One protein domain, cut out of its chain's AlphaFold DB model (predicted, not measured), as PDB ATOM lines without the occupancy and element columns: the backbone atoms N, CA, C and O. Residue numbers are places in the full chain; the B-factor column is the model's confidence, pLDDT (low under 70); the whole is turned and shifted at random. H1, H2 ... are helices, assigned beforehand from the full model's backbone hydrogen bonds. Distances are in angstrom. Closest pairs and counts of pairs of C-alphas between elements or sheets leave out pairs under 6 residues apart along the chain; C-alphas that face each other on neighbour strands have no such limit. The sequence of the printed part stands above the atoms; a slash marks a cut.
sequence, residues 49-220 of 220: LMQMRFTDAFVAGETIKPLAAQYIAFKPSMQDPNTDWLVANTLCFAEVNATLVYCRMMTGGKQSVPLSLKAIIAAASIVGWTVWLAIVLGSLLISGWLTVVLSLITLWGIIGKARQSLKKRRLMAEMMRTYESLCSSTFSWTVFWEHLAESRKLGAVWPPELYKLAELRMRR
ATOM      1  N   LEU A  49     -18.352 -19.360  82.960       45.06
ATOM      2  CA  LEU A  49     -19.650 -19.719  83.518       45.06
ATOM      3  C   LEU A  49     -20.211 -18.641  84.469       45.06
ATOM      4  O   LEU A  49     -21.394 -18.346  84.406       45.06
ATOM      5  N   MET A  50     -19.346 -17.934  85.209       41.34
ATOM      6  CA  MET A  50     -19.667 -16.773  86.066       41.34
ATOM      7  C   MET A  50     -20.447 -15.629  85.381       41.34
ATOM      8  O   MET A  50     -21.075 -14.820  86.056       41.34
ATOM      9  N   GLN A  51     -20.402 -15.520  84.054       40.94
ATOM     10  CA  GLN A  51     -21.060 -14.459  83.283       40.94
ATOM     11  C   GLN A  51     -22.414 -14.895  82.683       40.94
ATOM     12  O   GLN A  51     -23.096 -14.087  82.047       40.94
ATOM     13  N   MET A  52     -22.839 -16.151  82.876       41.25
ATOM     14  CA  MET A  52     -24.143 -16.639  82.414       41.25
ATOM     15  C   MET A  52     -25.244 -16.356  83.430       41.25
ATOM     16  O   MET A  52     -25.182 -16.836  84.547       41.25
ATOM     17  N   ARG A  53     -26.304 -15.631  83.055       41.97
ATOM     18  CA  ARG A  53     -27.346 -15.271  84.034       41.97
ATOM     19  C   ARG A  53     -28.351 -16.380  84.368       41.97
ATOM     20  O   ARG A  53     -28.872 -16.343  85.469       41.97
ATOM     21  N   PHE A  54     -28.632 -17.356  83.495       43.62
ATOM     22  CA  PHE A  54     -29.690 -18.352  83.760       43.62
ATOM     23  C   PHE A  54     -29.529 -19.650  82.943       43.62
ATOM     24  O   PHE A  54     -29.974 -19.703  81.800       43.62
ATOM     25  N   THR A  55     -28.927 -20.699  83.526       44.97
ATOM     26  CA  THR A  55     -29.106 -22.126  83.140       44.97
ATOM     27  C   THR A  55     -28.775 -23.056  84.322       44.97
ATOM     28  O   THR A  55     -28.017 -22.666  85.202       44.97
ATOM     29  N   ASP A  56     -29.252 -24.306  84.339       40.06
ATOM     30  CA  ASP A  56     -28.883 -25.295  85.380       40.06
ATOM     31  C   ASP A  56     -27.364 -25.563  85.443       40.06
ATOM     32  O   ASP A  56     -26.811 -25.849  86.504       40.06
ATOM     33  N   ALA A  57     -26.659 -25.397  84.316       42.38
ATOM     34  CA  ALA A  57     -25.199 -25.476  84.247       42.38
ATOM     35  C   ALA A  57     -24.506 -24.307  84.974       42.38
ATOM     36  O   ALA A  57     -23.435 -24.504  85.542       42.38
ATOM     37  N   PHE A  58     -25.130 -23.122  85.006       45.00
ATOM     38  CA  PHE A  58     -24.666 -21.981  85.802       45.00
ATOM     39  C   PHE A  58     -24.713 -22.295  87.303       45.00
ATOM     40  O   PHE A  58     -23.713 -22.152  88.005       45.00
ATOM     41  N   VAL A  59     -25.853 -22.814  87.769       45.53
ATOM     42  CA  VAL A  59     -26.062 -23.196  89.175       45.53
ATOM     43  C   VAL A  59     -25.094 -24.311  89.591       45.53
ATOM     44  O   VAL A  59     -24.508 -24.245  90.672       45.53
ATOM     45  N   ALA A  60     -24.859 -25.297  88.718       48.56
ATOM     46  CA  ALA A  60     -23.894 -26.370  88.959       48.56
ATOM     47  C   ALA A  60     -22.436 -25.870  88.984       48.56
ATOM     48  O   ALA A  60     -21.664 -26.277  89.844       48.56
ATOM     49  N   GLY A  61     -22.028 -24.970  88.087       55.06
ATOM     50  CA  GLY A  61     -20.643 -24.488  88.069       55.06
ATOM     51  C   GLY A  61     -20.301 -23.525  89.215       55.06
ATOM     52  O   GLY A  61     -19.200 -23.617  89.758       55.06
ATOM     53  N   GLU A  62     -21.227 -22.658  89.640       60.97
ATOM     54  CA  GLU A  62     -21.056 -21.791  90.826       60.97
ATOM     55  C   GLU A  62     -20.970 -22.600  92.130       60.97
ATOM     56  O   GLU A  62     -20.216 -22.247  93.033       60.97
ATOM     57  N   THR A  63     -21.686 -23.725  92.224       66.19
ATOM     58  CA  THR A  63     -21.627 -24.611  93.401       66.19
ATOM     59  C   THR A  63     -20.411 -25.538  93.392       66.19
ATOM     60  O   THR A  63     -19.838 -25.812  94.447       66.19
ATOM     61  N   ILE A  64     -19.967 -26.000  92.221       68.56
ATOM     62  CA  ILE A  64     -18.870 -26.974  92.108       68.56
ATOM     63  C   ILE A  64     -17.490 -26.322  92.228       68.56
ATOM     64  O   ILE A  64     -16.587 -26.945  92.781       68.56
ATOM     65  N   LYS A  65     -17.305 -25.070  91.789       72.38
ATOM     66  CA  LYS A  65     -16.028 -24.338  91.931       72.38
ATOM     67  C   LYS A  65     -15.512 -24.260  93.380       72.38
ATOM     68  O   LYS A  65     -14.375 -24.681  93.611       72.38
ATOM     69  N   PRO A  66     -16.293 -23.799  94.379       75.88
ATOM     70  CA  PRO A  66     -15.822 -23.742  95.763       75.88
ATOM     71  C   PRO A  66     -15.584 -25.136  96.359       75.88
ATOM     72  O   PRO A  66     -14.629 -25.315  97.113       75.88
ATOM     73  N   LEU A  67     -16.388 -26.140  95.987       77.00
ATOM     74  CA  LEU A  67     -16.192 -27.529  96.420       77.00
ATOM     75  C   LEU A  67     -14.909 -28.136  95.834       77.00
ATOM     76  O   LEU A  67     -14.149 -28.787  96.550       77.00
ATOM     77  N   ALA A  68     -14.624 -27.873  94.558       78.62
ATOM     78  CA  ALA A  68     -13.382 -28.275  93.909       78.62
ATOM     79  C   ALA A  68     -12.170 -27.594  94.560       78.62
ATOM     80  O   ALA A  68     -11.168 -28.253  94.828       78.62
ATOM     81  N   ALA A  69     -12.268 -26.301  94.883       81.62
ATOM     82  CA  ALA A  69     -11.208 -25.583  95.588       81.62
ATOM     83  C   ALA A  69     -10.927 -26.182  96.980       81.62
ATOM     84  O   ALA A  69      -9.762 -26.371  97.337       81.62
ATOM     85  N   GLN A  70     -11.971 -26.534  97.739       82.88
ATOM     86  CA  GLN A  70     -11.835 -27.210  99.036       82.88
ATOM     87  C   GLN A  70     -11.201 -28.601  98.898       82.88
ATOM     88  O   GLN A  70     -10.302 -28.941  99.667       82.88
ATOM     89  N   TYR A  71     -11.616 -29.379  97.897       83.00
ATOM     90  CA  TYR A  71     -11.044 -30.694  97.600       83.00
ATOM     91  C   TYR A  71      -9.551 -30.621  97.236       83.00
ATOM     92  O   TYR A  71      -8.736 -31.391  97.750       83.00
ATOM     93  N   ILE A  72      -9.179 -29.659  96.387       83.25
ATOM     94  CA  ILE A  72      -7.791 -29.435  95.957       83.25
ATOM     95  C   ILE A  72      -6.912 -28.992  97.134       83.25
ATOM     96  O   ILE A  72      -5.752 -29.394  97.209       83.25
ATOM     97  N   ALA A  73      -7.454 -28.183  98.049       82.50
ATOM     98  CA  ALA A  73      -6.753 -27.724  99.248       82.50
ATOM     99  C   ALA A  73      -6.620 -28.807 100.336       82.50
ATOM    100  O   ALA A  73      -5.824 -28.653 101.264       82.50
ATOM    101  N   PHE A  74      -7.392 -29.893 100.242       80.94
ATOM    102  CA  PHE A  74      -7.324 -31.006 101.181       80.94
ATOM    103  C   PHE A  74      -6.021 -31.808 101.022       80.94
ATOM    104  O   PHE A  74      -5.299 -31.672 100.034       80.94
ATOM    105  N   LYS A  75      -5.689 -32.657 102.009       76.38
ATOM    106  CA  LYS A  75      -4.416 -33.397 102.028       76.38
ATOM    107  C   LYS A  75      -4.192 -34.158 100.705       76.38
ATOM    108  O   LYS A  75      -4.983 -35.052 100.397       76.38
ATOM    109  N   PRO A  76      -3.077 -33.912  99.983       72.12
ATOM    110  CA  PRO A  76      -2.823 -34.523  98.674       72.12
ATOM    111  C   PRO A  76      -2.799 -36.065  98.719       72.12
ATOM    112  O   PRO A  76      -3.144 -36.734  97.746       72.12
ATOM    113  N   SER A  77      -2.429 -36.639  99.866       71.25
ATOM    114  CA  SER A  77      -2.386 -38.086 100.108       71.25
ATOM    115  C   SER A  77      -3.760 -38.763 100.172       71.25
ATOM    116  O   SER A  77      -3.818 -39.984 100.107       71.25
ATOM    117  N   MET A  78      -4.847 -38.003 100.333       71.69
ATOM    118  CA  MET A  78      -6.221 -38.526 100.390       71.69
ATOM    119  C   MET A  78      -6.992 -38.309  99.076       71.69
ATOM    120  O   MET A  78      -8.179 -38.608  99.004       71.69
ATOM    121  N   GLN A  79      -6.332 -37.778  98.040       81.88
ATOM    122  CA  GLN A  79      -6.943 -37.522  96.736       81.88
ATOM    123  C   GLN A  79      -6.883 -38.766  95.842       81.88
ATOM    124  O   GLN A  79      -5.801 -39.234  95.475       81.88
ATOM    125  N   ASP A  80      -8.050 -39.266  95.445       82.00
ATOM    126  CA  ASP A  80      -8.207 -40.412  94.551       82.00
ATOM    127  C   ASP A  80      -8.205 -39.990  93.065       82.00
ATOM    128  O   ASP A  80      -8.945 -39.073  92.701       82.00
ATOM    129  N   PRO A  81      -7.445 -40.667  92.180       82.31
ATOM    130  CA  PRO A  81      -7.391 -40.335  90.754       82.31
ATOM    131  C   PRO A  81      -8.751 -40.273  90.044       82.31
ATOM    132  O   PRO A  81      -8.916 -39.451  89.142       82.31
ATOM    133  N   ASN A  82      -9.735 -41.095  90.437       78.69
ATOM    134  CA  ASN A  82     -11.062 -41.065  89.810       78.69
ATOM    135  C   ASN A  82     -11.848 -39.822  90.230       78.69
ATOM    136  O   ASN A  82     -12.612 -39.270  89.439       78.69
ATOM    137  N   THR A  83     -11.651 -39.370  91.469       81.31
ATOM    138  CA  THR A  83     -12.277 -38.145  91.973       81.31
ATOM    139  C   THR A  83     -11.668 -36.917  91.302       81.31
ATOM    140  O   THR A  83     -12.411 -36.049  90.848       81.31
ATOM    141  N   ASP A  84     -10.344 -36.871  91.135       83.94
ATOM    142  CA  ASP A  84      -9.673 -35.823  90.360       83.94
ATOM    143  C   ASP A  84     -10.172 -35.779  88.913       83.94
ATOM    144  O   ASP A  84     -10.514 -34.712  88.400       83.94
ATOM    145  N   TRP A  85     -10.272 -36.939  88.260       82.69
ATOM    146  CA  TRP A  85     -10.838 -37.018  86.917       82.69
ATOM    147  C   TRP A  85     -12.280 -36.494  86.880       82.69
ATOM    148  O   TRP A  85     -12.621 -35.701  86.005       82.69
ATOM    149  N   LEU A  86     -13.119 -36.871  87.850       77.69
ATOM    150  CA  LEU A  86     -14.515 -36.435  87.919       77.69
ATOM    151  C   LEU A  86     -14.634 -34.918  88.121       77.69
ATOM    152  O   LEU A  86     -15.466 -34.278  87.471       77.69
ATOM    153  N   VAL A  87     -13.798 -34.329  88.980       82.56
ATOM    154  CA  VAL A  87     -13.748 -32.877  89.202       82.56
ATOM    155  C   VAL A  87     -13.316 -32.157  87.923       82.56
ATOM    156  O   VAL A  87     -13.989 -31.211  87.504       82.56
ATOM    157  N   ALA A  88     -12.254 -32.629  87.258       83.75
ATOM    158  CA  ALA A  88     -11.791 -32.068  85.988       83.75
ATOM    159  C   ALA A  88     -12.865 -32.167  84.892       83.75
ATOM    160  O   ALA A  88     -13.165 -31.176  84.226       83.75
ATOM    161  N   ASN A  89     -13.489 -33.338  84.750       80.25
ATOM    162  CA  ASN A  89     -14.569 -33.601  83.803       80.25
ATOM    163  C   ASN A  89     -15.755 -32.665  84.035       80.25
ATOM    164  O   ASN A  89     -16.239 -32.033  83.099       80.25
ATOM    165  N   THR A  90     -16.175 -32.498  85.286       76.88
ATOM    166  CA  THR A  90     -17.344 -31.676  85.608       76.88
ATOM    167  C   THR A  90     -17.085 -30.189  85.372       76.88
ATOM    168  O   THR A  90     -17.913 -29.513  84.761       76.88
ATOM    169  N   LEU A  91     -15.924 -29.677  85.793       79.56
ATOM    170  CA  LEU A  91     -15.538 -28.282  85.555       79.56
ATOM    171  C   LEU A  91     -15.353 -27.987  84.059       79.56
ATOM    172  O   LEU A  91     -15.816 -26.954  83.575       79.56
ATOM    173  N   CYS A  92     -14.713 -28.896  83.318       81.19
ATOM    174  CA  CYS A  92     -14.507 -28.745  81.879       81.19
ATOM    175  C   CYS A  92     -15.843 -28.800  81.121       81.19
ATOM    176  O   CYS A  92     -16.137 -27.907  80.324       81.19
ATOM    177  N   PHE A  93     -16.691 -29.786  81.434       76.88
ATOM    178  CA  PHE A  93     -18.030 -29.912  80.862       76.88
ATOM    179  C   PHE A  93     -18.865 -28.654  81.091       76.88
ATOM    180  O   PHE A  93     -19.513 -28.175  80.163       76.88
ATOM    181  N   ALA A  94     -18.846 -28.104  82.307       71.88
ATOM    182  CA  ALA A  94     -19.640 -26.934  82.651       71.88
ATOM    183  C   ALA A  94     -19.275 -25.723  81.767       71.88
ATOM    184  O   ALA A  94     -20.165 -25.095  81.193       71.88
ATOM    185  N   GLU A  95     -17.985 -25.443  81.579       72.81
ATOM    186  CA  GLU A  95     -17.497 -24.304  80.780       72.81
ATOM    187  C   GLU A  95     -17.679 -24.518  79.265       72.81
ATOM    188  O   GLU A  95     -18.062 -23.597  78.535       72.81
ATOM    189  N   VAL A  96     -17.491 -25.751  78.779       74.25
ATOM    190  CA  VAL A  96     -17.786 -26.113  77.382       74.25
ATOM    191  C   VAL A  96     -19.279 -25.989  77.097       74.25
ATOM    192  O   VAL A  96     -19.668 -25.397  76.090       74.25
ATOM    193  N   ASN A  97     -20.127 -26.498  77.992       69.31
ATOM    194  CA  ASN A  97     -21.576 -26.431  77.850       69.31
ATOM    195  C   ASN A  97     -22.083 -24.986  77.944       69.31
ATOM    196  O   ASN A  97     -22.919 -24.588  77.137       69.31
ATOM    197  N   ALA A  98     -21.532 -24.174  78.850       65.69
ATOM    198  CA  ALA A  98     -21.790 -22.738  78.885       65.69
ATOM    199  C   ALA A  98     -21.434 -22.103  77.531       65.69
ATOM    200  O   ALA A  98     -22.286 -21.518  76.861       65.69
ATOM    201  N   THR A  99     -20.217 -22.309  77.036       68.50
ATOM    202  CA  THR A  99     -19.790 -21.737  75.750       68.50
ATOM    203  C   THR A  99     -20.662 -22.216  74.577       68.50
ATOM    204  O   THR A  99     -21.021 -21.411  73.712       68.50
ATOM    205  N   LEU A 100     -21.088 -23.486  74.569       67.25
ATOM    206  CA  LEU A 100     -22.042 -24.045  73.602       67.25
ATOM    207  C   LEU A 100     -23.408 -23.370  73.672       67.25
ATOM    208  O   LEU A 100     -23.948 -22.978  72.637       67.25
ATOM    209  N   VAL A 101     -23.976 -23.239  74.871       61.91
ATOM    210  CA  VAL A 101     -25.279 -22.606  75.089       61.91
ATOM    211  C   VAL A 101     -25.225 -21.147  74.659       61.91
ATOM    212  O   VAL A 101     -26.114 -20.709  73.930       61.91
ATOM    213  N   TYR A 102     -24.164 -20.419  75.010       61.25
ATOM    214  CA  TYR A 102     -23.978 -19.040  74.569       61.25
ATOM    215  C   TYR A 102     -23.861 -18.941  73.053       61.25
ATOM    216  O   TYR A 102     -24.555 -18.141  72.429       61.25
ATOM    217  N   CYS A 103     -23.033 -19.790  72.439       61.75
ATOM    218  CA  CYS A 103     -22.909 -19.838  70.989       61.75
ATOM    219  C   CYS A 103     -24.257 -20.138  70.336       61.75
ATOM    220  O   CYS A 103     -24.601 -19.472  69.365       61.75
ATOM    221  N   ARG A 104     -25.036 -21.071  70.896       57.28
ATOM    222  CA  ARG A 104     -26.368 -21.434  70.411       57.28
ATOM    223  C   ARG A 104     -27.363 -20.284  70.559       57.28
ATOM    224  O   ARG A 104     -28.084 -20.014  69.603       57.28
ATOM    225  N   MET A 105     -27.387 -19.607  71.707       50.62
ATOM    226  CA  MET A 105     -28.235 -18.437  71.974       50.62
ATOM    227  C   MET A 105     -27.878 -17.264  71.051       50.62
ATOM    228  O   MET A 105     -28.772 -16.679  70.445       50.62
ATOM    229  N   MET A 106     -26.584 -16.982  70.867       49.66
ATOM    230  CA  MET A 106     -26.082 -15.963  69.937       49.66
ATOM    231  C   MET A 106     -26.390 -16.272  68.476       49.66
ATOM    232  O   MET A 106     -26.670 -15.361  67.707       49.66
ATOM    233  N   THR A 107     -26.348 -17.542  68.066       49.62
ATOM    234  CA  THR A 107     -26.739 -17.941  66.703       49.62
ATOM    235  C   THR A 107     -28.253 -17.902  66.474       49.62
ATOM    236  O   THR A 107     -28.725 -18.429  65.468       49.62
ATOM    237  N   GLY A 108     -29.009 -17.311  67.409       41.19
ATOM    238  CA  GLY A 108     -30.433 -17.532  67.567       41.19
ATOM    239  C   GLY A 108     -30.619 -18.963  68.035       41.19
ATOM    240  O   GLY A 108     -30.356 -19.898  67.277       41.19
ATOM    241  N   GLY A 109     -31.025 -19.147  69.292       39.88
ATOM    242  CA  GLY A 109     -31.341 -20.462  69.826       39.88
ATOM    243  C   GLY A 109     -32.192 -21.219  68.814       39.88
ATOM    244  O   GLY A 109     -33.367 -20.922  68.648       39.88
ATOM    245  N   LYS A 110     -31.589 -22.174  68.096       42.97
ATOM    246  CA  LYS A 110     -32.311 -23.080  67.206       42.97
ATOM    247  C   LYS A 110     -33.118 -24.028  68.097       42.97
ATOM    248  O   LYS A 110     -32.749 -25.186  68.277       42.97
ATOM    249  N   GLN A 111     -34.177 -23.527  68.721       43.09
ATOM    250  CA  GLN A 111     -35.474 -24.139  68.513       43.09
ATOM    251  C   GLN A 111     -35.787 -23.840  67.055       43.09
ATOM    252  O   GLN A 111     -35.847 -22.678  66.681       43.09
ATOM    253  N   SER A 112     -35.777 -24.886  66.228       44.72
ATOM    254  CA  SER A 112     -36.349 -24.930  64.879       44.72
ATOM    255  C   SER A 112     -36.929 -23.598  64.385       44.72
ATOM    256  O   SER A 112     -38.140 -23.398  64.430       44.72
ATOM    257  N   VAL A 113     -36.081 -22.670  63.922       50.06
ATOM    258  CA  VAL A 113     -36.586 -21.502  63.201       50.06
ATOM    259  C   VAL A 113     -37.322 -22.090  61.997       50.06
ATOM    260  O   VAL A 113     -36.674 -22.832  61.239       50.06
ATOM    261  N   PRO A 114     -38.643 -21.872  61.865       56.84
ATOM    262  CA  PRO A 114     -39.424 -22.516  60.825       56.84
ATOM    263  C   PRO A 114     -38.796 -22.183  59.474       56.84
ATOM    264  O   PRO A 114     -38.259 -21.088  59.281       56.84
ATOM    265  N   LEU A 115     -38.801 -23.152  58.557       59.50
ATOM    266  CA  LEU A 115     -38.135 -23.035  57.255       59.50
ATOM    267  C   LEU A 115     -38.536 -21.732  56.531       59.50
ATOM    268  O   LEU A 115     -37.703 -21.094  55.893       59.50
ATOM    269  N   SER A 116     -39.784 -21.297  56.735       63.53
ATOM    270  CA  SER A 116     -40.346 -20.030  56.263       63.53
ATOM    271  C   SER A 116     -39.587 -18.796  56.754       63.53
ATOM    272  O   SER A 116     -39.267 -17.922  55.958       63.53
ATOM    273  N   LEU A 117     -39.233 -18.716  58.036       63.38
ATOM    274  CA  LEU A 117     -38.546 -17.549  58.592       63.38
ATOM    275  C   LEU A 117     -37.069 -17.510  58.170       63.38
ATOM    276  O   LEU A 117     -36.531 -16.435  57.916       63.38
ATOM    277  N   LYS A 118     -36.434 -18.676  57.980       64.12
ATOM    278  CA  LYS A 118     -35.103 -18.754  57.350       64.12
ATOM    279  C   LYS A 118     -35.133 -18.255  55.907       64.12
ATOM    280  O   LYS A 118     -34.238 -17.513  55.514       64.12
ATOM    281  N   ALA A 119     -36.157 -18.641  55.144       68.56
ATOM    282  CA  ALA A 119     -36.349 -18.175  53.775       68.56
ATOM    283  C   ALA A 119     -36.589 -16.658  53.722       68.56
ATOM    284  O   ALA A 119     -36.011 -15.987  52.875       68.56
ATOM    285  N   ILE A 120     -37.354 -16.102  54.669       73.38
ATOM    286  CA  ILE A 120     -37.586 -14.653  54.775       73.38
ATOM    287  C   ILE A 120     -36.290 -13.903  55.092       73.38
ATOM    288  O   ILE A 120     -35.997 -12.905  54.440       73.38
ATOM    289  N   ILE A 121     -35.486 -14.376  56.049       68.75
ATOM    290  CA  ILE A 121     -34.219 -13.705  56.379       68.75
ATOM    291  C   ILE A 121     -33.227 -13.814  55.213       68.75
ATOM    292  O   ILE A 121     -32.540 -12.843  54.900       68.75
ATOM    293  N   ALA A 122     -33.181 -14.961  54.530       70.62
ATOM    294  CA  ALA A 122     -32.379 -15.118  53.319       70.62
ATOM    295  C   ALA A 122     -32.843 -14.156  52.213       70.62
ATOM    296  O   ALA A 122     -32.014 -13.468  51.624       70.62
ATOM    297  N   ALA A 123     -34.153 -14.034  51.987       73.00
ATOM    298  CA  ALA A 123     -34.718 -13.097  51.020       73.00
ATOM    299  C   ALA A 123     -34.402 -11.635  51.380       73.00
ATOM    300  O   ALA A 123     -33.961 -10.877  50.520       73.00
ATOM    301  N   ALA A 124     -34.545 -11.247  52.649       76.69
ATOM    302  CA  ALA A 124     -34.200  -9.907  53.123       76.69
ATOM    303  C   ALA A 124     -32.701  -9.603  52.958       76.69
ATOM    304  O   ALA A 124     -32.329  -8.496  52.569       76.69
ATOM    305  N   SER A 125     -31.838 -10.593  53.199       76.00
ATOM    306  CA  SER A 125     -30.397 -10.468  52.968       76.00
ATOM    307  C   SER A 125     -30.074 -10.298  51.485       76.00
ATOM    308  O   SER A 125     -29.283  -9.419  51.145       76.00
ATOM    309  N   ILE A 126     -30.724 -11.068  50.604       80.69
ATOM    310  CA  ILE A 126     -30.578 -10.924  49.151       80.69
ATOM    311  C   ILE A 126     -30.963  -9.507  48.733       80.69
ATOM    312  O   ILE A 126     -30.147  -8.849  48.103       80.69
ATOM    313  N   VAL A 127     -32.137  -9.014  49.152       82.88
ATOM    314  CA  VAL A 127     -32.608  -7.649  48.849       82.88
ATOM    315  C   VAL A 127     -31.613  -6.592  49.335       82.88
ATOM    316  O   VAL A 127     -31.291  -5.664  48.594       82.88
ATOM    317  N   GLY A 128     -31.084  -6.743  50.552       82.50
ATOM    318  CA  GLY A 128     -30.063  -5.840  51.085       82.50
ATOM    319  C   GLY A 128     -28.797  -5.807  50.224       82.50
ATOM    320  O   GLY A 128     -28.283  -4.729  49.924       82.50
ATOM    321  N   TRP A 129     -28.329  -6.970  49.764       81.81
ATOM    322  CA  TRP A 129     -27.185  -7.066  48.857       81.81
ATOM    323  C   TRP A 129     -27.478  -6.497  47.467       81.81
ATOM    324  O   TRP A 129     -26.602  -5.839  46.907       81.81
ATOM    325  N   THR A 130     -28.684  -6.673  46.917       83.56
ATOM    326  CA  THR A 130     -29.056  -6.062  45.630       83.56
ATOM    327  C   THR A 130     -29.090  -4.542  45.720       83.56
ATOM    328  O   THR A 130     -28.557  -3.873  44.836       83.56
ATOM    329  N   VAL A 131     -29.657  -3.987  46.796       88.75
ATOM    330  CA  VAL A 131     -29.656  -2.535  47.040       88.75
ATOM    331  C   VAL A 131     -28.225  -2.021  47.203       88.75
ATOM    332  O   VAL A 131     -27.859  -1.016  46.599       88.75
ATOM    333  N   TRP A 132     -27.385  -2.731  47.957       85.12
ATOM    334  CA  TRP A 132     -25.981  -2.358  48.124       85.12
ATOM    335  C   TRP A 132     -25.199  -2.392  46.804       85.12
ATOM    336  O   TRP A 132     -24.486  -1.442  46.485       85.12
ATOM    337  N   LEU A 133     -25.370  -3.442  45.996       84.94
ATOM    338  CA  LEU A 133     -24.757  -3.533  44.669       84.94
ATOM    339  C   LEU A 133     -25.227  -2.403  43.751       84.94
ATOM    340  O   LEU A 133     -24.404  -1.841  43.035       84.94
ATOM    341  N   ALA A 134     -26.505  -2.019  43.810       86.56
ATOM    342  CA  ALA A 134     -27.024  -0.880  43.059       86.56
ATOM    343  C   ALA A 134     -26.373   0.448  43.486       86.56
ATOM    344  O   ALA A 134     -26.067   1.270  42.627       86.56
ATOM    345  N   ILE A 135     -26.092   0.644  44.780       86.50
ATOM    346  CA  ILE A 135     -25.351   1.817  45.283       86.50
ATOM    347  C   ILE A 135     -23.907   1.809  44.764       86.50
ATOM    348  O   ILE A 135     -23.415   2.831  44.280       86.50
ATOM    349  N   VAL A 136     -23.228   0.659  44.816       84.31
ATOM    350  CA  VAL A 136     -21.852   0.519  44.310       84.31
ATOM    351  C   VAL A 136     -21.802   0.753  42.795       84.31
ATOM    352  O   VAL A 136     -20.961   1.517  42.328       84.31
ATOM    353  N   LEU A 137     -22.733   0.190  42.023       85.50
ATOM    354  CA  LEU A 137     -22.834   0.414  40.576       85.50
ATOM    355  C   LEU A 137     -23.214   1.862  40.238       85.50
ATOM    356  O   LEU A 137     -22.610   2.459  39.354       85.50
ATOM    357  N   GLY A 138     -24.157   2.460  40.966       83.25
ATOM    358  CA  GLY A 138     -24.532   3.865  40.801       83.25
ATOM    359  C   GLY A 138     -23.374   4.817  41.103       83.25
ATOM    360  O   GLY A 138     -23.227   5.840  40.438       83.25
ATOM    361  N   SER A 139     -22.489   4.451  42.035       85.06
ATOM    362  CA  SER A 139     -21.291   5.243  42.321       85.06
ATOM    363  C   SER A 139     -20.304   5.310  41.151       85.06
ATOM    364  O   SER A 139     -19.619   6.323  41.033       85.06
ATOM    365  N   LEU A 140     -20.281   4.313  40.249       84.94
ATOM    366  CA  LEU A 140     -19.439   4.350  39.041       84.94
ATOM    367  C   LEU A 140     -19.823   5.505  38.117       84.94
ATOM    368  O   LEU A 140     -18.953   6.081  37.470       84.94
ATOM    369  N   LEU A 141     -21.114   5.848  38.075       84.50
ATOM    370  CA  LEU A 141     -21.634   6.943  37.256       84.50
ATOM    371  C   LEU A 141     -21.254   8.322  37.814       84.50
ATOM    372  O   LEU A 141     -21.263   9.300  37.075       84.50
ATOM    373  N   ILE A 142     -20.925   8.401  39.107       83.50
ATOM    374  CA  ILE A 142     -20.562   9.646  39.794       83.50
ATOM    375  C   ILE A 142     -19.038   9.800  39.842       83.50
ATOM    376  O   ILE A 142     -18.502  10.850  39.498       83.50
ATOM    377  N   SER A 143     -18.330   8.765  40.299       85.75
ATOM    378  CA  SER A 143     -16.873   8.756  40.411       85.75
ATOM    379  C   SER A 143     -16.350   7.334  40.602       85.75
ATOM    380  O   SER A 143     -16.622   6.691  41.618       85.75
ATOM    381  N   GLY A 144     -15.502   6.875  39.676       83.19
ATOM    382  CA  GLY A 144     -14.852   5.565  39.781       83.19
ATOM    383  C   GLY A 144     -14.002   5.399  41.049       83.19
ATOM    384  O   GLY A 144     -13.895   4.294  41.576       83.19
ATOM    385  N   TRP A 145     -13.462   6.493  41.605       86.25
ATOM    386  CA  TRP A 145     -12.732   6.456  42.878       86.25
ATOM    387  C   TRP A 145     -13.642   6.079  44.055       86.25
ATOM    388  O   TRP A 145     -13.257   5.272  44.903       86.25
ATOM    389  N   LEU A 146     -14.871   6.605  44.087       81.94
ATOM    390  CA  LEU A 146     -15.842   6.302  45.142       81.94
ATOM    391  C   LEU A 146     -16.199   4.808  45.151       81.94
ATOM    392  O   LEU A 146     -16.267   4.188  46.214       81.94
ATOM    393  N   THR A 147     -16.353   4.212  43.966       83.81
ATOM    394  CA  THR A 147     -16.615   2.776  43.806       83.81
ATOM    395  C   THR A 147     -15.484   1.926  44.371       83.81
ATOM    396  O   THR A 147     -15.743   0.961  45.095       83.81
ATOM    397  N   VAL A 148     -14.230   2.289  44.087       84.88
ATOM    398  CA  VAL A 148     -13.055   1.572  44.606       84.88
ATOM    399  C   VAL A 148     -13.024   1.629  46.134       84.88
ATOM    400  O   VAL A 148     -12.856   0.594  46.780       84.88
ATOM    401  N   VAL A 149     -13.269   2.801  46.727       86.88
ATOM    402  CA  VAL A 149     -13.296   2.970  48.190       86.88
ATOM    403  C   VAL A 149     -14.405   2.129  48.836       86.88
ATOM    404  O   VAL A 149     -14.136   1.392  49.787       86.88
ATOM    405  N   LEU A 150     -15.631   2.161  48.304       84.81
ATOM    406  CA  LEU A 150     -16.753   1.359  48.820       84.81
ATOM    407  C   LEU A 150     -16.492  -0.154  48.702       84.81
ATOM    408  O   LEU A 150     -16.797  -0.929  49.619       84.81
ATOM    409  N   SER A 151     -15.871  -0.579  47.602       82.38
ATOM    410  CA  SER A 151     -15.491  -1.979  47.370       82.38
ATOM    411  C   SER A 151     -14.408  -2.447  48.348       82.38
ATOM    412  O   SER A 151     -14.482  -3.546  48.891       82.38
ATOM    413  N   LEU A 152     -13.423  -1.597  48.647       85.00
ATOM    414  CA  LEU A 152     -12.383  -1.914  49.627       85.00
ATOM    415  C   LEU A 152     -12.936  -1.996  51.054       85.00
ATOM    416  O   LEU A 152     -12.575  -2.916  51.786       85.00
ATOM    417  N   ILE A 153     -13.841  -1.092  51.442       84.50
ATOM    418  CA  ILE A 153     -14.473  -1.109  52.774       84.50
ATOM    419  C   ILE A 153     -15.280  -2.396  52.975       84.50
ATOM    420  O   ILE A 153     -15.183  -3.046  54.018       84.50
ATOM    421  N   THR A 154     -16.056  -2.794  51.967       81.25
ATOM    422  CA  THR A 154     -16.852  -4.029  52.017       81.25
ATOM    423  C   THR A 154     -15.968  -5.267  52.069       81.25
ATOM    424  O   THR A 154     -16.179  -6.122  52.933       81.25
ATOM    425  N   LEU A 155     -14.932  -5.335  51.231       81.50
ATOM    426  CA  LEU A 155     -13.957  -6.423  51.250       81.50
ATOM    427  C   LEU A 155     -13.253  -6.521  52.611       81.50
ATOM    428  O   LEU A 155     -13.145  -7.612  53.174       81.50
ATOM    429  N   TRP A 156     -12.841  -5.388  53.185       79.00
ATOM    430  CA  TRP A 156     -12.231  -5.337  54.514       79.00
ATOM    431  C   TRP A 156     -13.182  -5.849  55.600       79.00
ATOM    432  O   TRP A 156     -12.790  -6.656  56.446       79.00
ATOM    433  N   GLY A 157     -14.452  -5.439  55.545       75.50
ATOM    434  CA  GLY A 157     -15.496  -5.919  56.448       75.50
ATOM    435  C   GLY A 157     -15.713  -7.431  56.346       75.50
ATOM    436  O   GLY A 157     -15.778  -8.110  57.373       75.50
ATOM    437  N   ILE A 158     -15.767  -7.979  55.128       77.62
ATOM    438  CA  ILE A 158     -15.934  -9.423  54.886       77.62
ATOM    439  C   ILE A 158     -14.723 -10.200  55.414       77.62
ATOM    440  O   ILE A 158     -14.892 -11.175  56.149       77.62
ATOM    441  N   ILE A 159     -13.500  -9.756  55.102       72.62
ATOM    442  CA  ILE A 159     -12.265 -10.408  55.563       72.62
ATOM    443  C   ILE A 159     -12.171 -10.372  57.092       72.62
ATOM    444  O   ILE A 159     -11.835 -11.384  57.714       72.62
ATOM    445  N   GLY A 160     -12.492  -9.233  57.713       70.00
ATOM    446  CA  GLY A 160     -12.518  -9.090  59.168       70.00
ATOM    447  C   GLY A 160     -13.483 -10.083  59.822       70.00
ATOM    448  O   GLY A 160     -13.089 -10.822  60.730       70.00
ATOM    449  N   LYS A 161     -14.711 -10.176  59.300       67.62
ATOM    450  CA  LYS A 161     -15.734 -11.123  59.774       67.62
ATOM    451  C   LYS A 161     -15.314 -12.578  59.577       67.62
ATOM    452  O   LYS A 161     -15.458 -13.391  60.491       67.62
ATOM    453  N   ALA A 162     -14.738 -12.911  58.422       67.69
ATOM    454  CA  ALA A 162     -14.248 -14.256  58.134       67.69
ATOM    455  C   ALA A 162     -13.140 -14.673  59.116       67.69
ATOM    456  O   ALA A 162     -13.203 -15.760  59.697       67.69
ATOM    457  N   ARG A 163     -12.170 -13.788  59.378       70.56
ATOM    458  CA  ARG A 163     -11.091 -14.036  60.351       70.56
ATOM    459  C   ARG A 163     -11.627 -14.247  61.767       70.56
ATOM    460  O   ARG A 163     -11.194 -15.175  62.450       70.56
ATOM    461  N   GLN A 164     -12.583 -13.427  62.204       66.94
ATOM    462  CA  GLN A 164     -13.211 -13.577  63.521       66.94
ATOM    463  C   GLN A 164     -13.997 -14.892  63.640       66.94
ATOM    464  O   GLN A 164     -13.850 -15.607  64.633       66.94
ATOM    465  N   SER A 165     -14.761 -15.258  62.607       66.75
ATOM    466  CA  SER A 165     -15.507 -16.523  62.556       66.75
ATOM    467  C   SER A 165     -14.578 -17.741  62.627       66.75
ATOM    468  O   SER A 165     -14.824 -18.667  63.404       66.75
ATOM    469  N   LEU A 166     -13.461 -17.718  61.894       69.88
ATOM    470  CA  LEU A 166     -12.444 -18.772  61.954       69.88
ATOM    471  C   LEU A 166     -11.813 -18.882  63.345       69.88
ATOM    472  O   LEU A 166     -11.693 -19.990  63.869       69.88
ATOM    473  N   LYS A 167     -11.462 -17.752  63.976       69.94
ATOM    474  CA  LYS A 167     -10.908 -17.744  65.339       69.94
ATOM    475  C   LYS A 167     -11.891 -18.352  66.345       69.94
ATOM    476  O   LYS A 167     -11.486 -19.182  67.155       69.94
ATOM    477  N   LYS A 168     -13.179 -18.005  66.250       67.75
ATOM    478  CA  LYS A 168     -14.240 -18.558  67.105       67.75
ATOM    479  C   LYS A 168     -14.409 -20.068  66.916       67.75
ATOM    480  O   LYS A 168     -14.466 -20.801  67.899       67.75
ATOM    481  N   ARG A 169     -14.455 -20.542  65.666       71.12
ATOM    482  CA  ARG A 169     -14.541 -21.981  65.352       71.12
ATOM    483  C   ARG A 169     -13.340 -22.745  65.904       71.12
ATOM    484  O   ARG A 169     -13.521 -23.800  66.500       71.12
ATOM    485  N   ARG A 170     -12.135 -22.188  65.747       76.25
ATOM    486  CA  ARG A 170     -10.897 -22.788  66.251       76.25
ATOM    487  C   ARG A 170     -10.874 -22.865  67.780       76.25
ATOM    488  O   ARG A 170     -10.532 -23.913  68.311       76.25
ATOM    489  N   LEU A 171     -11.286 -21.800  68.471       77.25
ATOM    490  CA  LEU A 171     -11.414 -21.795  69.932       77.25
ATOM    491  C   LEU A 171     -12.379 -22.887  70.409       77.25
ATOM    492  O   LEU A 171     -12.032 -23.672  71.285       77.25
ATOM    493  N   MET A 172     -13.567 -22.963  69.804       77.31
ATOM    494  CA  MET A 172     -14.583 -23.943  70.185       77.31
ATOM    495  C   MET A 172     -14.121 -25.384  69.943       77.31
ATOM    496  O   MET A 172     -14.350 -26.253  70.783       77.31
ATOM    497  N   ALA A 173     -13.451 -25.632  68.815       77.25
ATOM    498  CA  ALA A 173     -12.878 -26.935  68.505       77.25
ATOM    499  C   ALA A 173     -11.843 -27.355  69.560       77.25
ATOM    500  O   ALA A 173     -11.913 -28.474  70.053       77.25
ATOM    501  N   GLU A 174     -10.942 -26.457  69.973       80.44
ATOM    502  CA  GLU A 174      -9.952 -26.789  71.007       80.44
ATOM    503  C   GLU A 174     -10.545 -26.927  72.414       80.44
ATOM    504  O   GLU A 174     -10.065 -27.732  73.213       80.44
ATOM    505  N   MET A 175     -11.625 -26.209  72.728       78.31
ATOM    506  CA  MET A 175     -12.359 -26.435  73.976       78.31
ATOM    507  C   MET A 175     -13.013 -27.821  74.015       78.31
ATOM    508  O   MET A 175     -12.908 -28.517  75.024       78.31
ATOM    509  N   MET A 176     -13.639 -28.246  72.912       78.25
ATOM    510  CA  MET A 176     -14.186 -29.601  72.784       78.25
ATOM    511  C   MET A 176     -13.082 -30.653  72.834       78.25
ATOM    512  O   MET A 176     -13.239 -31.651  73.521       78.25
ATOM    513  N   ARG A 177     -11.941 -30.404  72.188       77.56
ATOM    514  CA  ARG A 177     -10.794 -31.318  72.198       77.56
ATOM    515  C   ARG A 177     -10.214 -31.509  73.600       77.56
ATOM    516  O   ARG A 177      -9.908 -32.628  74.000       77.56
ATOM    517  N   THR A 178     -10.123 -30.423  74.368       83.56
ATOM    518  CA  THR A 178      -9.761 -30.473  75.793       83.56
ATOM    519  C   THR A 178     -10.719 -31.383  76.565       83.56
ATOM    520  O   THR A 178     -10.272 -32.248  77.316       83.56
ATOM    521  N   TYR A 179     -12.027 -31.251  76.339       80.81
ATOM    522  CA  TYR A 179     -13.032 -32.103  76.974       80.81
ATOM    523  C   TYR A 179     -12.953 -33.570  76.521       80.81
ATOM    524  O   TYR A 179     -12.935 -34.476  77.349       80.81
ATOM    525  N   GLU A 180     -12.822 -33.817  75.220       75.88
ATOM    526  CA  GLU A 180     -12.672 -35.158  74.648       75.88
ATOM    527  C   GLU A 180     -11.439 -35.881  75.196       75.88
ATOM    528  O   GLU A 180     -11.492 -37.089  75.425       75.88
ATOM    529  N   SER A 181     -10.353 -35.153  75.479       80.19
ATOM    530  CA  SER A 181      -9.158 -35.749  76.076       80.19
ATOM    531  C   SER A 181      -9.427 -36.355  77.461       80.19
ATOM    532  O   SER A 181      -8.863 -37.404  77.764       80.19
ATOM    533  N   LEU A 182     -10.347 -35.779  78.253       77.00
ATOM    534  CA  LEU A 182     -10.798 -36.346  79.532       77.00
ATOM    535  C   LEU A 182     -11.667 -37.590  79.333       77.00
ATOM    536  O   LEU A 182     -11.628 -38.500  80.153       77.00
ATOM    537  N   CYS A 183     -12.449 -37.651  78.258       73.31
ATOM    538  CA  CYS A 183     -13.302 -38.802  77.953       73.31
ATOM    539  C   CYS A 183     -12.565 -39.937  77.221       73.31
ATOM    540  O   CYS A 183     -13.165 -40.982  76.964       73.31
ATOM    541  N   SER A 184     -11.292 -39.747  76.869       74.44
ATOM    542  CA  SER A 184     -10.490 -40.748  76.170       74.44
ATOM    543  C   SER A 184     -10.221 -41.975  77.044       74.44
ATOM    544  O   SER A 184      -9.895 -41.863  78.225       74.44
ATOM    545  N   SER A 185     -10.270 -43.164  76.438       71.56
ATOM    546  CA  SER A 185      -9.892 -44.424  77.092       71.56
ATOM    547  C   SER A 185      -8.412 -44.473  77.487       71.56
ATOM    548  O   SER A 185      -8.034 -45.245  78.361       71.56
ATOM    549  N   THR A 186      -7.575 -43.651  76.847       77.62
ATOM    550  CA  THR A 186      -6.148 -43.482  77.155       77.62
ATOM    551  C   THR A 186      -5.895 -42.097  77.746       77.62
ATOM    552  O   THR A 186      -5.022 -41.360  77.280       77.62
ATOM    553  N   PHE A 187      -6.719 -41.696  78.715       80.19
ATOM    554  CA  PHE A 187      -6.578 -40.407  79.383       80.19
ATOM    555  C   PHE A 187      -5.177 -40.245  79.990       80.19
ATOM    556  O   PHE A 187      -4.684 -41.114  80.710       80.19
ATOM    557  N   SER A 188      -4.562 -39.094  79.722       87.19
ATOM    558  CA  SER A 188      -3.327 -38.658  80.361       87.19
ATOM    559  C   SER A 188      -3.448 -37.200  80.782       87.19
ATOM    560  O   SER A 188      -3.859 -36.346  79.992       87.19
ATOM    561  N   TRP A 189      -3.018 -36.903  82.009       89.12
ATOM    562  CA  TRP A 189      -2.965 -35.541  82.537       89.12
ATOM    563  C   TRP A 189      -2.050 -34.623  81.721       89.12
ATOM    564  O   TRP A 189      -2.337 -33.433  81.614       89.12
ATOM    565  N   THR A 190      -0.996 -35.163  81.099       89.94
ATOM    566  CA  THR A 190      -0.095 -34.389  80.230       89.94
ATOM    567  C   THR A 190      -0.796 -33.938  78.951       89.94
ATOM    568  O   THR A 190      -0.782 -32.756  78.625       89.94
ATOM    569  N   VAL A 191      -1.490 -34.858  78.278       87.19
ATOM    570  CA  VAL A 191      -2.256 -34.580  77.052       87.19
ATOM    571  C   VAL A 191      -3.386 -33.592  77.341       87.19
ATOM    572  O   VAL A 191      -3.590 -32.630  76.600       87.19
ATOM    573  N   PHE A 192      -4.087 -33.776  78.462       88.94
ATOM    574  CA  PHE A 192      -5.108 -32.831  78.907       88.94
ATOM    575  C   PHE A 192      -4.535 -31.431  79.155       88.94
ATOM    576  O   PHE A 192      -5.110 -30.444  78.696       88.94
ATOM    577  N   TRP A 193      -3.387 -31.331  79.831       91.50
ATOM    578  CA  TRP A 193      -2.721 -30.054  80.080       91.50
ATOM    579  C   TRP A 193      -2.285 -29.348  78.793       91.50
ATOM    580  O   TRP A 193      -2.447 -28.131  78.678       91.50
ATOM    581  N   GLU A 194      -1.771 -30.087  77.811       90.38
ATOM    582  CA  GLU A 194      -1.402 -29.533  76.506       90.38
ATOM    583  C   GLU A 194      -2.614 -28.923  75.792       90.38
ATOM    584  O   GLU A 194      -2.557 -27.767  75.359       90.38
ATOM    585  N   HIS A 195      -3.737 -29.644  75.741       87.25
ATOM    586  CA  HIS A 195      -4.981 -29.127  75.162       87.25
ATOM    587  C   HIS A 195      -5.540 -27.931  75.945       87.25
ATOM    588  O   HIS A 195      -5.997 -26.943  75.355       87.25
ATOM    589  N   LEU A 196      -5.432 -27.961  77.272       87.31
ATOM    590  CA  LEU A 196      -5.824 -26.854  78.138       87.31
ATOM    591  C   LEU A 196      -4.990 -25.589  77.873       87.31
ATOM    592  O   LEU A 196      -5.528 -24.483  77.761       87.31
ATOM    593  N   ALA A 197      -3.673 -25.740  77.741       87.38
ATOM    594  CA  ALA A 197      -2.763 -24.643  77.442       87.38
ATOM    595  C   ALA A 197      -2.988 -24.088  76.028       87.38
ATOM    596  O   ALA A 197      -2.981 -22.869  75.834       87.38
ATOM    597  N   GLU A 198      -3.225 -24.955  75.043       85.62
ATOM    598  CA  GLU A 198      -3.467 -24.549  73.657       85.62
ATOM    599  C   GLU A 198      -4.800 -23.804  73.503       85.62
ATOM    600  O   GLU A 198      -4.850 -22.719  72.912       85.62
ATOM    601  N   SER A 199      -5.871 -24.300  74.127       82.62
ATOM    602  CA  SER A 199      -7.159 -23.595  74.162       82.62
ATOM    603  C   SER A 199      -7.057 -22.241  74.880       82.62
ATOM    604  O   SER A 199      -7.654 -21.257  74.426       82.62
ATOM    605  N   ARG A 200      -6.230 -22.122  75.930       83.00
ATOM    606  CA  ARG A 200      -5.944 -20.837  76.597       83.00
ATOM    607  C   ARG A 200      -5.261 -19.832  75.667       83.00
ATOM    608  O   ARG A 200      -5.665 -18.671  75.648       83.00
ATOM    609  N   LYS A 201      -4.275 -20.252  74.861       83.31
ATOM    610  CA  LYS A 201      -3.619 -19.371  73.865       83.31
ATOM    611  C   LYS A 201      -4.614 -18.815  72.844       83.31
ATOM    612  O   LYS A 201      -4.446 -17.699  72.357       83.31
ATOM    613  N   LEU A 202      -5.664 -19.576  72.535       75.75
ATOM    614  CA  LEU A 202      -6.741 -19.153  71.637       75.75
ATOM    615  C   LEU A 202      -7.768 -18.221  72.304       75.75
ATOM    616  O   LEU A 202      -8.569 -17.605  71.593       75.75
ATOM    617  N   GLY A 203      -7.715 -18.073  73.630       74.38
ATOM    618  CA  GLY A 203      -8.566 -17.179  74.413       74.38
ATOM    619  C   GLY A 203      -9.587 -17.877  75.316       74.38
ATOM    620  O   GLY A 203     -10.535 -17.218  75.741       74.38
ATOM    621  N   ALA A 204      -9.445 -19.181  75.594       73.44
ATOM    622  CA  ALA A 204     -10.282 -19.874  76.579       73.44
ATOM    623  C   ALA A 204      -9.941 -19.434  78.013       73.44
ATOM    624  O   ALA A 204      -8.768 -19.266  78.354       73.44
ATOM    625  N   VAL A 205     -10.958 -19.287  78.868       79.25
ATOM    626  CA  VAL A 205     -10.806 -18.882  80.274       79.25
ATOM    627  C   VAL A 205     -11.301 -20.003  81.182       79.25
ATOM    628  O   VAL A 205     -12.409 -19.972  81.705       79.25
ATOM    629  N   TRP A 206     -10.460 -21.014  81.371       79.12
ATOM    630  CA  TRP A 206     -10.775 -22.137  82.253       79.12
ATOM    631  C   TRP A 206     -10.711 -21.764  83.748       79.12
ATOM    632  O   TRP A 206      -9.938 -20.873  84.119       79.12
ATOM    633  N   PRO A 207     -11.455 -22.467  84.625       80.19
ATOM    634  CA  PRO A 207     -11.403 -22.276  86.068       80.19
ATOM    635  C   PRO A 207      -9.990 -22.518  86.618       80.19
ATOM    636  O   PRO A 207      -9.336 -23.484  86.211       80.19
ATOM    637  N   PRO A 208      -9.503 -21.692  87.560       81.19
ATOM    638  CA  PRO A 208      -8.174 -21.864  88.149       81.19
ATOM    639  C   PRO A 208      -8.018 -23.208  88.876       81.19
ATOM    640  O   PRO A 208      -6.916 -23.755  88.920       81.19
ATOM    641  N   GLU A 209      -9.107 -23.768  89.404       82.75
ATOM    642  CA  GLU A 209      -9.151 -25.090  90.035       82.75
ATOM    643  C   GLU A 209      -8.723 -26.191  89.059       82.75
ATOM    644  O   GLU A 209      -7.975 -27.092  89.431       82.75
ATOM    645  N   LEU A 210      -9.129 -26.080  87.792       83.31
ATOM    646  CA  LEU A 210      -8.811 -27.054  86.752       83.31
ATOM    647  C   LEU A 210      -7.302 -27.079  86.449       83.31
ATOM    648  O   LEU A 210      -6.713 -28.150  86.313       83.31
ATOM    649  N   TYR A 211      -6.665 -25.901  86.417       85.88
ATOM    650  CA  TYR A 211      -5.214 -25.793  86.249       85.88
ATOM    651  C   TYR A 211      -4.460 -26.354  87.451       85.88
ATOM    652  O   TYR A 211      -3.527 -27.133  87.279       85.88
ATOM    653  N   LYS A 212      -4.878 -25.989  88.669       84.88
ATOM    654  CA  LYS A 212      -4.246 -26.475  89.903       84.88
ATOM    655  C   LYS A 212      -4.305 -27.998  89.996       84.88
ATOM    656  O   LYS A 212      -3.316 -28.625  90.360       84.88
ATOM    657  N   LEU A 213      -5.447 -28.587  89.647       86.12
ATOM    658  CA  LEU A 213      -5.649 -30.032  89.675       86.12
ATOM    659  C   LEU A 213      -4.751 -30.758  88.663       86.12
ATOM    660  O   LEU A 213      -4.056 -31.707  89.026       86.12
ATOM    661  N   ALA A 214      -4.709 -30.276  87.418       87.44
ATOM    662  CA  ALA A 214      -3.843 -30.845  86.389       87.44
ATOM    663  C   ALA A 214      -2.355 -30.715  86.756       87.44
ATOM    664  O   ALA A 214      -1.593 -31.668  86.613       87.44
ATOM    665  N   GLU A 215      -1.942 -29.570  87.302       86.81
ATOM    666  CA  GLU A 215      -0.565 -29.340  87.742       86.81
ATOM    667  C   GLU A 215      -0.156 -30.254  88.905       86.81
ATOM    668  O   GLU A 215       0.937 -30.823  88.889       86.81
ATOM    669  N   LEU A 216      -1.040 -30.460  89.887       85.19
ATOM    670  CA  LEU A 216      -0.804 -31.398  90.988       85.19
ATOM    671  C   LEU A 216      -0.595 -32.833  90.498       85.19
ATOM    672  O   LEU A 216       0.205 -33.561  91.087       85.19
ATOM    673  N   ARG A 217      -1.302 -33.241  89.439       85.12
ATOM    674  CA  ARG A 217      -1.212 -34.593  88.874       85.12
ATOM    675  C   ARG A 217      -0.065 -34.784  87.896       85.12
ATOM    676  O   ARG A 217       0.404 -35.902  87.775       85.12
ATOM    677  N   MET A 218       0.428 -33.726  87.257       84.19
ATOM    678  CA  MET A 218       1.653 -33.801  86.450       84.19
ATOM    679  C   MET A 218       2.932 -33.858  87.294       84.19
ATOM    680  O   MET A 218       3.965 -34.305  86.808       84.19
ATOM    681  N   ARG A 219       2.892 -33.353  88.535       77.62
ATOM    682  CA  ARG A 219       4.049 -33.322  89.447       77.62
ATOM    683  C   ARG A 219       4.235 -34.607  90.267       77.62
ATOM    684  O   ARG A 219       5.237 -34.704  90.971       77.62
ATOM    685  N   ARG A 220       3.273 -35.533  90.236       63.03
ATOM    686  CA  ARG A 220       3.355 -36.848  90.893       63.03
ATOM    687  C   ARG A 220       3.627 -37.929  89.868       63.03
ATOM    688  O   ARG A 220       4.350 -38.873  90.240       63.03
TER     689      ARG A 220
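AT A GLANCE: This is residues 49 to 220 of the 220 residues of an uncharacterized protein of Stenotrophomonas maltophilia (UniProt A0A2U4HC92). One end of the long helix H4 joins H2, H5 and H6 in an up-and-down bundle, each helix running against the one before, with H1 packed on H2 and H6. From H4's other end H3 folds back, making a V. The printed part has 172 residues, six named helices, H1 to H6, and no named strand: all helix, only just loose, close to extended, radius of gyration of the C-alphas 23.4 A, spans 80 by 35 by 28 A.

IN THESE COORDINATES: H4, residues 144 to 183, runs 58.5 A from C-alpha 144 at (-14.852, 5.565, 39.781). H3, 115 to 142, spans 41.0 A; H2, 81 to 106, 37.1 A; H1, 56 to 73, 26.2 A. H5 is 189 to 201; H6, 208 to 218, ends at (1.653, -33.801, 86.450).

HOW THE PARTS SIT: H4 touches H5 with residues 171 to 182 alone, C-alphas 178 and 195 closest at 5.0 A. Every O i to N i+4 pair is within hydrogen-bond range in H2, H5 and H6; H1 has 12 of 14, H3 21 of 24, H4 35 of 36.

THE WHOLE: The printed part has no cut and no long link. Residues 49 to 64 and 97 to 119 are among those under pLDDT 70.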